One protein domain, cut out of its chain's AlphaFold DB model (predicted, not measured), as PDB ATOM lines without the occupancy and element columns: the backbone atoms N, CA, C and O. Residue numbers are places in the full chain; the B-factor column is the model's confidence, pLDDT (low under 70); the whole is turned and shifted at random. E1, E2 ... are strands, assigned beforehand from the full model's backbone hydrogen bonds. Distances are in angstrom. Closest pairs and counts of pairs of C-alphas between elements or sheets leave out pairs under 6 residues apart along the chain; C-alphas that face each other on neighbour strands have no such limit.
ATOM      1  N   ASP A  31      37.890 -40.208 -43.097       94.25
ATOM      2  CA  ASP A  31      38.388 -38.869 -42.799       94.25
ATOM      3  C   ASP A  31      38.746 -38.804 -41.307       94.25
ATOM      4  O   ASP A  31      37.942 -39.186 -40.452       94.25
ATOM      5  N   GLU A  32      39.965 -38.359 -41.002       92.38
ATOM      6  CA  GLU A  32      40.477 -38.171 -39.632       92.38
ATOM      7  C   GLU A  32      40.485 -36.704 -39.208       92.38
ATOM      8  O   GLU A  32      41.018 -36.360 -38.154       92.38
ATOM      9  N   PHE A  33      39.934 -35.829 -40.053       93.50
ATOM     10  CA  PHE A  33      39.792 -34.406 -39.783       93.50
ATOM     11  C   PHE A  33      41.132 -33.736 -39.455       93.50
ATOM     12  O   PHE A  33      41.232 -32.848 -38.603       93.50
ATOM     13  N   ASP A  34      42.179 -34.177 -40.156       90.62
ATOM     14  CA  ASP A  34      43.505 -33.588 -40.084       90.62
ATOM     15  C   ASP A  34      43.570 -32.290 -40.880       90.62
ATOM     16  O   ASP A  34      43.153 -32.198 -42.034       90.62
ATOM     17  N   GLY A  35      44.138 -31.270 -40.253       90.75
ATOM     18  CA  GLY A  35      44.358 -29.982 -40.883       90.75
ATOM     19  C   GLY A  35      44.527 -28.865 -39.861       90.75
ATOM     20  O   GLY A  35      44.372 -29.086 -38.658       90.75
ATOM     21  N   PRO A  36      44.874 -27.652 -40.317       93.31
ATOM     22  CA  PRO A  36      45.118 -26.526 -39.429       93.31
ATOM     23  C   PRO A  36      43.879 -26.172 -38.608       93.31
ATOM     24  O   PRO A  36      42.756 -26.160 -39.123       93.31
ATOM     25  N   LYS A  37      44.095 -25.812 -37.340       94.81
ATOM     26  CA  LYS A  37      43.032 -25.322 -36.464       94.81
ATOM     27  C   LYS A  37      42.289 -24.145 -37.108       94.81
ATOM     28  O   LYS A  37      42.918 -23.205 -37.587       94.81
ATOM     29  N   GLY A  38      40.961 -24.185 -37.071       94.44
ATOM     30  CA  GLY A  38      40.087 -23.138 -37.606       94.44
ATOM     31  C   GLY A  38      39.826 -23.240 -39.109       94.44
ATOM     32  O   GLY A  38      39.082 -22.426 -39.648       94.44
ATOM     33  N   SER A  39      40.404 -24.224 -39.801       94.75
ATOM     34  CA  SER A  39      40.019 -24.525 -41.182       94.75
ATOM     35  C   SER A  39      38.693 -25.293 -41.223       94.75
ATOM     36  O   SER A  39      38.417 -26.104 -40.344       94.75
ATOM     37  N   PHE A  40      37.857 -25.038 -42.229       94.38
ATOM     38  CA  PHE A  40      36.615 -25.790 -42.444       94.38
ATOM     39  C   PHE A  40      36.921 -27.053 -43.275       94.38
ATOM     40  O   PHE A  40      37.586 -26.927 -44.310       94.38
ATOM     41  N   PRO A  41      36.454 -28.259 -42.892       89.62
ATOM     42  CA  PRO A  41      36.717 -29.459 -43.682       89.62
ATOM     43  C   PRO A  41      35.934 -29.449 -44.997       89.62
ATOM     44  O   PRO A  41      34.711 -29.335 -45.017       89.62
ATOM     45  N   THR A  42      36.658 -29.576 -46.108       82.62
ATOM     46  CA  THR A  42      36.084 -29.597 -47.467       82.62
ATOM     47  C   THR A  42      36.516 -30.815 -48.283       82.62
ATOM     48  O   THR A  42      35.845 -31.172 -49.250       82.62
ATOM     49  N   GLY A  43      37.600 -31.495 -47.895       85.81
ATOM     50  CA  GLY A  43      38.078 -32.692 -48.583       85.81
ATOM     51  C   GLY A  43      37.112 -33.860 -48.400       85.81
ATOM     52  O   GLY A  43      37.008 -34.397 -47.307       85.81
ATOM     53  N   GLY A  44      36.395 -34.250 -49.458       92.62
ATOM     54  CA  GLY A  44      35.447 -35.371 -49.420       92.62
ATOM     55  C   GLY A  44      34.044 -35.025 -48.909       92.62
ATOM     56  O   GLY A  44      33.216 -35.930 -48.785       92.62
ATOM     57  N   TRP A  45      33.743 -33.742 -48.669       96.88
ATOM     58  CA  TRP A  45      32.461 -33.291 -48.121       96.88
ATOM     59  C   TRP A  45      31.763 -32.259 -49.013       96.88
ATOM     60  O   TRP A  45      32.349 -31.279 -49.466       96.88
ATOM     61  N   ASN A  46      30.463 -32.450 -49.211       96.50
ATOM     62  CA  ASN A  46      29.526 -31.459 -49.714       96.50
ATOM     63  C   ASN A  46      28.977 -30.655 -48.530       96.50
ATOM     64  O   ASN A  46      28.165 -31.157 -47.752       96.50
ATOM     65  N   VAL A  47      29.406 -29.400 -48.397       96.75
ATOM     66  CA  VAL A  47      28.915 -28.497 -47.347       96.75
ATOM     67  C   VAL A  47      27.555 -27.936 -47.752       96.75
ATOM     68  O   VAL A  47      27.414 -27.373 -48.839       96.75
ATOM     69  N   LYS A  48      26.545 -28.086 -46.892       96.50
ATOM     70  CA  LYS A  48      25.206 -27.538 -47.136       96.50
ATOM     71  C   LYS A  48      25.075 -26.156 -46.523       96.50
ATOM     72  O   LYS A  48      25.347 -25.974 -45.341       96.50
ATOM     73  N   ILE A  49      24.627 -25.213 -47.345       96.62
ATOM     74  CA  ILE A  49      24.312 -23.845 -46.946       96.62
ATOM     75  C   ILE A  49      22.820 -23.661 -47.146       96.62
ATOM     76  O   ILE A  49      22.353 -23.731 -48.281       96.62
ATOM     77  N   THR A  50      22.082 -23.491 -46.057       96.56
ATOM     78  CA  THR A  50      20.619 -23.416 -46.091       96.56
ATOM     79  C   THR A  50      20.102 -22.401 -45.088       96.56
ATOM     80  O   THR A  50      20.746 -22.077 -44.083       96.56
ATOM     81  N   THR A  51      18.904 -21.911 -45.360       95.62
ATOM     82  CA  THR A  51      18.076 -21.158 -44.427       95.62
ATOM     83  C   THR A  51      17.140 -22.095 -43.653       95.62
ATOM     84  O   THR A  51      16.893 -23.219 -44.098       95.62
ATOM     85  N   PRO A  52      16.558 -21.645 -42.524       93.75
ATOM     86  CA  PRO A  52      15.581 -22.431 -41.771       93.75
ATOM     87  C   PRO A  52      14.417 -22.962 -42.616       93.75
ATOM     88  O   PRO A  52      13.972 -24.084 -42.414       93.75
ATOM     89  N   ALA A  53      13.957 -22.184 -43.602       93.69
ATOM     90  CA  ALA A  53      12.847 -22.565 -44.477       93.69
ATOM     91  C   ALA A  53      13.184 -23.715 -45.449       93.69
ATOM     92  O   ALA A  53      12.280 -24.330 -46.006       93.69
ATOM     93  N   GLU A  54      14.469 -23.992 -45.671       94.50
ATOM     94  CA  GLU A  54      14.951 -25.075 -46.537       94.50
ATOM     95  C   GLU A  54      15.290 -26.347 -45.744       94.50
ATOM     96  O   GLU A  54      15.599 -27.383 -46.336       94.50
ATOM     97  N   ASN A  55      15.258 -26.285 -44.408       92.50
ATOM     98  CA  ASN A  55      15.514 -27.437 -43.552       92.50
ATOM     99  C   ASN A  55      14.283 -28.357 -43.495       92.50
ATOM    100  O   ASN A  55      13.143 -27.910 -43.568       92.50
ATOM    101  N   PHE A  56      14.511 -29.661 -43.333       86.81
ATOM    102  CA  PHE A  56      13.454 -30.667 -43.500       86.81
ATOM    103  C   PHE A  56      12.558 -30.856 -42.270       86.81
ATOM    104  O   PHE A  56      11.388 -31.189 -42.429       86.81
ATOM    105  N   ASN A  57      13.094 -30.668 -41.059       86.81
ATOM    106  CA  ASN A  57      12.398 -31.005 -39.809       86.81
ATOM    107  C   ASN A  57      11.986 -29.759 -39.002       86.81
ATOM    108  O   ASN A  57      11.986 -29.793 -37.769       86.81
ATOM    109  N   ASP A  58      11.691 -28.653 -39.694       90.00
ATOM    110  CA  ASP A  58      11.428 -27.329 -39.105       90.00
ATOM    111  C   ASP A  58      12.569 -26.832 -38.196       90.00
ATOM    112  O   ASP A  58      12.362 -26.145 -37.192       90.00
ATOM    113  N   GLU A  59      13.802 -27.214 -38.532       91.25
ATOM    114  CA  GLU A  59      15.006 -26.824 -37.801       91.25
ATOM    115  C   GLU A  59      15.300 -25.330 -38.021       91.25
ATOM    116  O   GLU A  59      15.228 -24.820 -39.142       91.25
ATOM    117  N   GLN A  60      15.673 -24.615 -36.960       91.50
ATOM    118  CA  GLN A  60      15.619 -23.148 -36.916       91.50
ATOM    119  C   GLN A  60      16.970 -22.461 -37.173       91.50
ATOM    120  O   GLN A  60      17.051 -21.232 -37.192       91.50
ATOM    121  N   GLN A  61      18.038 -23.230 -37.379       94.94
ATOM    122  CA  GLN A  61      19.361 -22.724 -37.738       94.94
ATOM    123  C   GLN A  61      19.521 -22.472 -39.239       94.94
ATOM    124  O   GLN A  61      18.949 -23.158 -40.084       94.94
ATOM    125  N   PHE A  62      20.431 -21.561 -39.561       96.88
ATOM    126  CA  PHE A  62      21.073 -21.487 -40.865       96.88
ATOM    127  C   PHE A  62      22.257 -22.458 -40.884       96.88
ATOM    128  O   PHE A  62      23.135 -22.370 -40.020       96.88
ATOM    129  N   TYR A  63      22.317 -23.366 -41.857       97.62
ATOM    130  CA  TYR A  63      23.547 -24.119 -42.098       97.62
ATOM    131  C   TYR A  63      24.520 -23.248 -42.901       97.62
ATOM    132  O   TYR A  63      24.128 -22.614 -43.881       97.62
ATOM    133  N   THR A  64      25.778 -23.169 -42.465       97.31
ATOM    134  CA  THR A  64      26.810 -22.294 -43.044       97.31
ATOM    135  C   THR A  64      28.136 -23.042 -43.250       97.31
ATOM    136  O   THR A  64      28.319 -24.166 -42.781       97.31
ATOM    137  N   ASN A  65      29.088 -22.394 -43.929       96.56
ATOM    138  CA  ASN A  65      30.489 -22.815 -44.038       96.56
ATOM    139  C   ASN A  65      31.427 -21.959 -43.169       96.56
ATOM    140  O   ASN A  65      32.618 -21.838 -43.462       96.56
ATOM    141  N   TYR A  66      30.913 -21.314 -42.122       96.12
ATOM    142  CA  TYR A  66      31.758 -20.541 -41.222       96.12
ATOM    143  C   TYR A  66      32.618 -21.477 -40.376       96.12
ATOM    144  O   TYR A  66      32.112 -22.438 -39.799       96.12
ATOM    145  N   ALA A  67      33.906 -21.154 -40.227       95.12
ATOM    146  CA  ALA A  67      34.825 -21.902 -39.364       95.12
ATOM    147  C   ALA A  67      34.308 -22.038 -37.919       95.12
ATOM    148  O   ALA A  67      34.498 -23.044 -37.251       95.12
ATOM    149  N   SER A  68      33.578 -21.039 -37.432       94.69
ATOM    150  CA  SER A  68      32.919 -21.097 -36.128       94.69
ATOM    151  C   SER A  68      31.844 -22.184 -36.021       94.69
ATOM    152  O   SER A  68      31.586 -22.662 -34.925       94.69
ATOM    153  N   ASN A  69      31.211 -22.571 -37.135       97.19
ATOM    154  CA  ASN A  69      30.183 -23.607 -37.171       97.19
ATOM    155  C   ASN A  69      30.736 -24.989 -37.525       97.19
ATOM    156  O   ASN A  69      30.197 -25.979 -37.046       97.19
ATOM    157  N   GLY A  70      31.790 -25.062 -38.335       96.62
ATOM    158  CA  GLY A  70      32.500 -26.293 -38.664       96.62
ATOM    159  C   GLY A  70      33.996 -26.020 -38.733       96.62
ATOM    160  O   GLY A  70      34.445 -25.285 -39.604       96.62
ATOM    161  N   GLN A  71      34.786 -26.590 -37.831       95.81
ATOM    162  CA  GLN A  71      36.240 -26.406 -37.864       95.81
ATOM    163  C   GLN A  71      37.000 -27.663 -37.506       95.81
ATOM    164  O   GLN A  71      36.618 -28.409 -36.606       95.81
ATOM    165  N   LEU A  72      38.137 -27.820 -38.168       95.50
ATOM    166  CA  LEU A  72      39.221 -28.662 -37.714       95.50
ATOM    167  C   LEU A  72      39.868 -28.019 -36.493       95.50
ATOM    168  O   LEU A  72      40.090 -26.806 -36.447       95.50
ATOM    169  N   TRP A  73      40.173 -28.830 -35.491       88.88
ATOM    170  CA  TRP A  73      40.701 -28.338 -34.222       88.88
ATOM    171  C   TRP A  73      42.238 -28.319 -34.162       88.88
ATOM    172  O   TRP A  73      42.818 -27.749 -33.237       88.88
ATOM    173  N   GLY A  74      42.908 -28.843 -35.196       88.81
ATOM    174  CA  GLY A  74      44.371 -28.908 -35.289       88.81
ATOM    175  C   GLY A  74      44.991 -30.160 -34.669       88.81
ATOM    176  O   GLY A  74      46.196 -30.355 -34.783       88.81
ATOM    177  N   ASP A  75      44.184 -31.003 -34.030       84.81
ATOM    178  CA  ASP A  75      44.592 -32.233 -33.345       84.81
ATOM    179  C   ASP A  75      43.918 -33.493 -33.927       84.81
ATOM    180  O   ASP A  75      43.858 -34.525 -33.261       84.81
ATOM    181  N   GLY A  76      43.436 -33.416 -35.177       88.62
ATOM    182  CA  GLY A  76      42.749 -34.518 -35.862       88.62
ATOM    183  C   GLY A  76      41.307 -34.701 -35.390       88.62
ATOM    184  O   GLY A  76      40.907 -35.799 -35.010       88.62
ATOM    185  N   GLN A  77      40.557 -33.599 -35.306       89.81
ATOM    186  CA  GLN A  77      39.152 -33.594 -34.903       89.81
ATOM    187  C   GLN A  77      38.381 -32.497 -35.634       89.81
ATOM    188  O   GLN A  77      38.863 -31.371 -35.775       89.81
ATOM    189  N   LEU A  78      37.143 -32.805 -36.010       95.31
ATOM    190  CA  LEU A  78      36.137 -31.855 -36.472       95.31
ATOM    191  C   LEU A  78      35.215 -31.457 -35.319       95.31
ATOM    192  O   LEU A  78      34.751 -32.297 -34.553       95.31
ATOM    193  N   PHE A  79      34.903 -30.170 -35.229       95.06
ATOM    194  CA  PHE A  79      33.898 -29.610 -34.334       95.06
ATOM    195  C   PHE A  79      32.777 -28.985 -35.164       95.06
ATOM    196  O   PHE A  79      33.011 -27.997 -35.860       95.06
ATOM    197  N   ILE A  80      31.559 -29.517 -35.050       97.31
ATOM    198  CA  ILE A  80      30.339 -28.881 -35.558       97.31
ATOM    199  C   ILE A  80      29.657 -28.175 -34.392       97.31
ATOM    200  O   ILE A  80      29.201 -28.819 -33.449       97.31
ATOM    201  N   THR A  81      29.612 -26.848 -34.445       95.44
ATOM    202  CA  THR A  81      29.214 -26.000 -33.322       95.44
ATOM    203  C   THR A  81      27.990 -25.156 -33.681       95.44
ATOM    204  O   THR A  81      28.087 -24.275 -34.544       95.44
ATOM    205  N   PRO A  82      26.841 -25.370 -33.016       94.69
ATOM    206  CA  PRO A  82      25.714 -24.466 -33.150       94.69
ATOM    207  C   PRO A  82      26.030 -23.156 -32.419       94.69
ATOM    208  O   PRO A  82      26.469 -23.156 -31.268       94.69
ATOM    209  N   GLU A  83      25.796 -22.020 -33.062       94.00
ATOM    210  CA  GLU A  83      26.053 -20.706 -32.486       94.00
ATOM    211  C   GLU A  83      24.859 -19.780 -32.630       94.00
ATOM    212  O   GLU A  83      24.284 -19.626 -33.710       94.00
ATOM    213  N   LYS A  84      24.566 -19.085 -31.535       91.19
ATOM    214  CA  LYS A  84      23.674 -17.938 -31.523       91.19
ATOM    215  C   LYS A  84      24.433 -16.714 -32.025       91.19
ATOM    216  O   LYS A  84      25.528 -16.427 -31.543       91.19
ATOM    217  N   ARG A  85      23.873 -15.996 -32.993       86.38
ATOM    218  CA  ARG A  85      24.566 -14.920 -33.705       86.38
ATOM    219  C   ARG A  85      23.844 -13.582 -33.547       86.38
ATOM    220  O   ARG A  85      22.641 -13.472 -33.748       86.38
ATOM    221  N   GLY A  86      24.619 -12.538 -33.247       79.62
ATOM    222  CA  GLY A  86      24.118 -11.167 -33.127       79.62
ATOM    223  C   GLY A  86      23.187 -10.943 -31.930       79.62
ATOM    224  O   GLY A  86      23.126 -11.745 -31.000       79.62
ATOM    225  N   SER A  87      22.473  -9.816 -31.948       79.19
ATOM    226  CA  SER A  87      21.509  -9.440 -30.904       79.19
ATOM    227  C   SER A  87      20.142 -10.106 -31.069       79.19
ATOM    228  O   SER A  87      19.357 -10.112 -30.122       79.19
ATOM    229  N   ASN A  88      19.843 -10.674 -32.244       79.62
ATOM    230  CA  ASN A  88      18.589 -11.380 -32.479       79.62
ATOM    231  C   ASN A  88      18.614 -12.730 -31.742       79.62
ATOM    232  O   ASN A  88      19.395 -13.612 -32.107       79.62
ATOM    233  N   PRO A  89      17.737 -12.947 -30.745       70.50
ATOM    234  CA  PRO A  89      17.766 -14.168 -29.962       70.50
ATOM    235  C   PRO A  89      17.385 -15.431 -30.746       70.50
ATOM    236  O   PRO A  89      17.620 -16.526 -30.242       70.50
ATOM    237  N   GLN A  90      16.818 -15.279 -31.944       77.88
ATOM    238  CA  GLN A  90      16.332 -16.365 -32.792       77.88
ATOM    239  C   GLN A  90      17.334 -16.766 -33.882       77.88
ATOM    240  O   GLN A  90      17.115 -17.749 -34.583       77.88
ATOM    241  N   TYR A  91      18.417 -16.001 -34.060       90.12
ATOM    242  CA  TYR A  91      19.355 -16.229 -35.151       90.12
ATOM    243  C   TYR A  91      20.414 -17.258 -34.747       90.12
ATOM    244  O   TYR A  91      21.398 -16.946 -34.070       90.12
ATOM    245  N   TRP A  92      20.180 -18.502 -35.162       95.56
ATOM    246  CA  TRP A  92      21.072 -19.636 -34.945       95.56
ATOM    247  C   TRP A  92      21.795 -20.024 -36.228       95.56
ATOM    248  O   TRP A  92      21.234 -19.979 -37.319       95.56
ATOM    249  N   THR A  93      23.043 -20.443 -36.088       97.31
ATOM    250  CA  THR A  93      23.877 -20.960 -37.177       97.31
ATOM    251  C   THR A  93      24.479 -22.296 -36.772       97.31
ATOM    252  O   THR A  93      24.705 -22.528 -35.586       97.31
ATOM    253  N   SER A  94      24.732 -23.179 -37.730       97.56
ATOM    254  CA  SER A  94      25.413 -24.459 -37.520       97.56
ATOM    255  C   SER A  94      26.054 -24.930 -38.830       97.56
ATOM    256  O   SER A  94      26.059 -24.191 -39.812       97.56
ATOM    257  N   ALA A  95      26.609 -26.141 -38.866       97.62
ATOM    258  CA  ALA A  95      27.149 -26.746 -40.082       97.62
ATOM    259  C   ALA A  95      26.488 -28.096 -40.384       97.62
ATOM    260  O   ALA A  95      26.078 -28.828 -39.479       97.62
ATOM    261  N   ARG A  96      26.403 -28.408 -41.681       97.50
ATOM    262  CA  ARG A  96      25.962 -29.696 -42.212       97.50
ATOM    263  C   ARG A  96      26.893 -30.121 -43.337       97.50
ATOM    264  O   ARG A  96      27.044 -29.411 -44.332       97.50
ATOM    265  N   LEU A  97      27.494 -31.288 -43.167       97.31
ATOM    266  CA  LEU A  97      28.398 -31.904 -44.121       97.31
ATOM    267  C   LEU A  97      27.789 -33.212 -44.605       97.31
ATOM    268  O   LEU A  97      27.326 -34.014 -43.797       97.31
ATOM    269  N   GLU A  98      27.801 -33.426 -45.915       96.25
ATOM    270  CA  GLU A  98      27.390 -34.687 -46.530       96.25
ATOM    271  C   GLU A  98      28.574 -35.284 -47.279       96.25
ATOM    272  O   GLU A  98      29.236 -34.564 -48.023       96.25
ATOM    273  N   SER A  99      28.886 -36.565 -47.095       96.81
ATOM    274  CA  SER A  99      30.012 -37.161 -47.814       96.81
ATOM    275  C   SER A  99      29.776 -37.084 -49.323       96.81
ATOM    276  O   SER A  99      28.667 -37.297 -49.812       96.81
ATOM    277  N   GLN A 100      30.827 -36.780 -50.080       96.00
ATOM    278  CA  GLN A 100      30.788 -36.839 -51.544       96.00
ATOM    279  C   GLN A 100      30.649 -38.278 -52.040       96.00
ATOM    280  O   GLN A 100      30.006 -38.529 -53.057       96.00
ATOM    281  N   LEU A 177      26.867 -35.342 -41.306       95.31
ATOM    282  CA  LEU A 177      27.276 -34.817 -40.007       95.31
ATOM    283  C   LEU A 177      26.699 -33.411 -39.848       95.31
ATOM    284  O   LEU A 177      27.008 -32.519 -40.642       95.31
ATOM    285  N   ASN A 178      25.864 -33.199 -38.836       95.62
ATOM    286  CA  ASN A 178      25.289 -31.892 -38.533       95.62
ATOM    287  C   ASN A 178      24.889 -31.781 -37.059       95.62
ATOM    288  O   ASN A 178      24.695 -32.784 -36.374       95.62
ATOM    289  N   VAL A 179      24.711 -30.544 -36.598       93.94
ATOM    290  CA  VAL A 179      24.008 -30.245 -35.344       93.94
ATOM    291  C   VAL A 179      22.831 -29.341 -35.669       93.94
ATOM    292  O   VAL A 179      23.018 -28.175 -36.020       93.94
ATOM    293  N   ALA A 180      21.627 -29.893 -35.579       92.81
ATOM    294  CA  ALA A 180      20.382 -29.147 -35.717       92.81
ATOM    295  C   ALA A 180      20.102 -28.307 -34.462       92.81
ATOM    296  O   ALA A 180      20.521 -28.663 -33.359       92.81
ATOM    297  N   VAL A 181      19.362 -27.212 -34.619       92.00
ATOM    298  CA  VAL A 181      18.848 -26.392 -33.523       92.00
ATOM    299  C   VAL A 181      17.330 -26.330 -33.626       92.00
ATOM    300  O   VAL A 181      16.762 -25.697 -34.516       92.00
ATOM    301  N   GLY A 182      16.688 -26.971 -32.657       88.25
ATOM    302  CA  GLY A 182      15.244 -27.120 -32.601       88.25
ATOM    303  C   GLY A 182      14.681 -28.049 -33.681       88.25
ATOM    304  O   GLY A 182      15.419 -28.778 -34.341       88.25
ATOM    305  N   GLY A 183      13.363 -28.013 -33.837       87.25
ATOM    306  CA  GLY A 183      12.606 -28.811 -34.798       87.25
ATOM    307  C   GLY A 183      11.168 -29.029 -34.331       87.25
ATOM    308  O   GLY A 183      10.818 -28.732 -33.185       87.25
ATOM    309  N   ALA A 184      10.307 -29.551 -35.197       83.50
ATOM    310  CA  ALA A 184       8.922 -29.851 -34.833       83.50
ATOM    311  C   ALA A 184       8.766 -31.227 -34.157       83.50
ATOM    312  O   ALA A 184       9.560 -32.145 -34.355       83.50
ATOM    313  N   GLY A 185       7.704 -31.397 -33.364       80.69
ATOM    314  CA  GLY A 185       7.309 -32.699 -32.812       80.69
ATOM    315  C   GLY A 185       8.415 -33.397 -32.010       80.69
ATOM    316  O   GLY A 185       8.933 -32.851 -31.039       80.69
ATOM    317  N   SER A 186       8.771 -34.620 -32.413       76.75
ATOM    318  CA  SER A 186       9.814 -35.434 -31.771       76.75
ATOM    319  C   SER A 186      11.248 -35.010 -32.119       76.75
ATOM    320  O   SER A 186      12.193 -35.605 -31.605       76.75
ATOM    321  N   HIS A 187      11.440 -33.969 -32.939       73.12
ATOM    322  CA  HIS A 187      12.752 -33.474 -33.378       73.12
ATOM    323  C   HIS A 187      13.378 -32.438 -32.425       73.12
ATOM    324  O   HIS A 187      14.187 -31.618 -32.839       73.12
ATOM    325  N   GLY A 188      13.019 -32.473 -31.138       71.38
ATOM    326  CA  GLY A 188      13.625 -31.637 -30.094       71.38
ATOM    327  C   GLY A 188      12.840 -30.378 -29.712       71.38
ATOM    328  O   GLY A 188      13.178 -29.752 -28.711       71.38
ATOM    329  N   GLY A 189      11.766 -30.047 -30.437       81.00
ATOM    330  CA  GLY A 189      10.946 -28.862 -30.170       81.00
ATOM    331  C   GLY A 189      11.624 -27.550 -30.598       81.00
ATOM    332  O   GLY A 189      12.778 -27.557 -31.022       81.00
ATOM    333  N   PRO A 190      10.934 -26.400 -30.522       83.56
ATOM    334  CA  PRO A 190      11.539 -25.116 -30.868       83.56
ATOM    335  C   PRO A 190      12.702 -24.772 -29.925       83.56
ATOM    336  O   PRO A 190      12.716 -25.183 -28.761       83.56
ATOM    337  N   TRP A 191      13.658 -23.963 -30.394       85.50
ATOM    338  CA  TRP A 191      14.669 -23.376 -29.514       85.50
ATOM    339  C   TRP A 191      13.988 -22.583 -28.389       85.50
ATOM    340  O   TRP A 191      12.912 -22.001 -28.550       85.50
ATOM    341  N   THR A 192      14.637 -22.540 -27.231       83.38
ATOM    342  CA  THR A 192      14.167 -21.799 -26.057       83.38
ATOM    343  C   THR A 192      15.288 -20.928 -25.501       83.38
ATOM    344  O   THR A 192      16.442 -21.018 -25.923       83.38
ATOM    345  N   SER A 193      14.991 -20.097 -24.503       84.31
ATOM    346  CA  SER A 193      16.028 -19.350 -23.777       84.31
ATOM    347  C   SER A 193      17.049 -20.254 -23.070       84.31
ATOM    348  O   SER A 193      18.146 -19.786 -22.776       84.31
ATOM    349  N   ALA A 194      16.715 -21.527 -22.829       84.50
ATOM    350  CA  ALA A 194      17.621 -22.522 -22.265       84.50
ATOM    351  C   ALA A 194      18.505 -23.211 -23.320       84.50
ATOM    352  O   ALA A 194      19.445 -23.915 -22.956       84.50
ATOM    353  N   THR A 195      18.231 -23.031 -24.619       85.50
ATOM    354  CA  THR A 195      19.062 -23.595 -25.687       85.50
ATOM    355  C   THR A 195      20.439 -22.941 -25.664       85.50
ATOM    356  O   THR A 195      20.576 -21.727 -25.826       85.50
ATOM    357  N   ILE A 196      21.467 -23.762 -25.471       84.44
ATOM    358  CA  ILE A 196      22.864 -23.334 -25.442       84.44
ATOM    359  C   ILE A 196      23.540 -23.568 -26.796       84.44
ATOM    360  O   ILE A 196      23.154 -24.450 -27.557       84.44
ATOM    361  N   GLY A 197      24.566 -22.769 -27.077       87.50
ATOM    362  CA  GLY A 197      25.441 -22.927 -28.235       87.50
ATOM    363  C   GLY A 197      26.912 -22.936 -27.834       87.50
ATOM    364  O   GLY A 197      27.257 -23.045 -26.655       87.50
ATOM    365  N   GLY A 198      27.787 -22.774 -28.820       87.81
ATOM    366  CA  GLY A 198      29.230 -22.784 -28.628       87.81
ATOM    367  C   GLY A 198      29.777 -24.187 -28.369       87.81
ATOM    368  O   GLY A 198      29.074 -25.193 -28.456       87.81
ATOM    369  N   THR A 199      31.063 -24.274 -28.035       85.50
ATOM    370  CA  THR A 199      31.811 -25.544 -27.951       85.50
ATOM    371  C   THR A 199      31.302 -26.528 -26.891       85.50
ATOM    372  O   THR A 199      31.681 -27.702 -26.915       85.50
ATOM    373  N   ALA A 200      30.473 -26.063 -25.952       83.62
ATOM    374  CA  ALA A 200      29.779 -26.904 -24.975       83.62
ATOM    375  C   ALA A 200      28.638 -27.727 -25.604       83.62
ATOM    376  O   ALA A 200      28.313 -28.793 -25.096       83.62
ATOM    377  N   ALA A 201      28.072 -27.249 -26.715       84.62
ATOM    378  CA  ALA A 201      27.013 -27.900 -27.484       84.62
ATOM    379  C   ALA A 201      27.520 -28.475 -28.822       84.62
ATOM    380  O   ALA A 201      26.723 -28.814 -29.694       84.62
ATOM    381  N   ALA A 202      28.840 -28.539 -29.015       87.75
ATOM    382  CA  ALA A 202      29.428 -28.985 -30.270       87.75
ATOM    383  C   ALA A 202      29.430 -30.514 -30.391       87.75
ATOM    384  O   ALA A 202      29.842 -31.212 -29.462       87.75
ATOM    385  N   LEU A 203      29.082 -31.015 -31.576       90.94
ATOM    386  CA  LEU A 203      29.430 -32.371 -31.985       90.94
ATOM    387  C   LEU A 203      30.919 -32.395 -32.321       90.94
ATOM    388  O   LEU A 203      31.384 -31.623 -33.162       90.94
ATOM    389  N   ARG A 204      31.663 -33.288 -31.676       91.25
ATOM    390  CA  ARG A 204      33.091 -33.484 -31.928       91.25
ATOM    391  C   ARG A 204      33.290 -34.832 -32.585       91.25
ATOM    392  O   ARG A 204      32.767 -35.825 -32.089       91.25
ATOM    393  N   VAL A 205      34.039 -34.863 -33.673       92.38
ATOM    394  CA  VAL A 205      34.247 -36.053 -34.493       92.38
ATOM    395  C   VAL A 205      35.740 -36.263 -34.631       92.38
ATOM    396  O   VAL A 205      36.432 -35.413 -35.182       92.38
ATOM    397  N   LYS A 206      36.242 -37.383 -34.120       89.50
ATOM    398  CA  LYS A 206      37.658 -37.733 -34.234       89.50
ATOM    399  C   LYS A 206      37.965 -38.374 -35.581       89.50
ATOM    400  O   LYS A 206      38.967 -38.054 -36.199       89.50
ATOM    401  N   TYR A 207      37.097 -39.262 -36.047       91.19
ATOM    402  CA  TYR A 207      37.173 -39.796 -37.401       91.19
ATOM    403  C   TYR A 207      35.811 -40.315 -37.849       91.19
ATOM    404  O   TYR A 207      34.937 -40.609 -37.028       91.19
ATOM    405  N   VAL A 208      35.671 -40.479 -39.158       93.06
ATOM    406  CA  VAL A 208      34.658 -41.323 -39.793       93.06
ATOM    407  C   VAL A 208      35.345 -42.311 -40.725       93.06
ATOM    408  O   VAL A 208      36.376 -42.001 -41.316       93.06
ATOM    409  N   ALA A 209      34.792 -43.508 -40.862       92.00
ATOM    410  CA  ALA A 209      35.340 -44.532 -41.734       92.00
ATOM    411  C   ALA A 209      34.255 -45.450 -42.296       92.00
ATOM    412  O   ALA A 209      33.239 -45.727 -41.653       92.00
ATOM    413  N   VAL A 210      34.521 -45.942 -43.502       91.88
ATOM    414  CA  VAL A 210      33.743 -46.962 -44.198       91.88
ATOM    415  C   VAL A 210      34.626 -48.179 -44.394       91.88
ATOM    416  O   VAL A 210      35.711 -48.070 -44.969       91.88
TER     417      VAL A 210
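What this domain is: This is residues 31 to 100 and 177 to 210 of the 214 residues of an uncharacterized protein of Orbilia oligospora (UniProt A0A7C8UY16). With little regular structure, this rounded body is mostly loops: E5 runs on into E6, E2 lies beside E5, E1 beside E6, and the hairpin of E3 and E4 forms a small sheet with bent E7. The printed part has 104 residues, 27 of them in seven named strands, E1 to E7 in order; the class is all strand. Sheets E3-E4-E7 and E1-E6 are antiparallel, E2-E5 parallel. It is compact, with a radius of gyration of the C-alphas of 13.5 A, and spans 34 by 26 by 20 A.

How they stand to each other: Within hydrogen-bond range are N 46 of E1, residues 45 to 47, and O 98 of E6, residues 96 to 99, at 2.7 A; N 62 of E2, residues 61 to 63, and O 92 of E5, residues 92 to 94, at 2.9 A; N 79 of E4, residues 78 to 80, and O 71 of E3, residues 70 to 72, at 2.8 A; and N 78 and O 205 of E7, residues 203 to 210, at 2.8 A. E7 bends by 70 degrees at residue 206.

Where its parts are: C-alpha 45 is at (32.461, -33.291, -48.121). E7, 19.5 A long, ends at (33.743, -46.962, -44.198).

The domain as a whole: Residues 101 to 176 are not printed; C-alphas 100 and 177 are 12.2 A apart. Links E1 to E2 and E4 to E5 are long. No printed residue is under 70 in pLDDT.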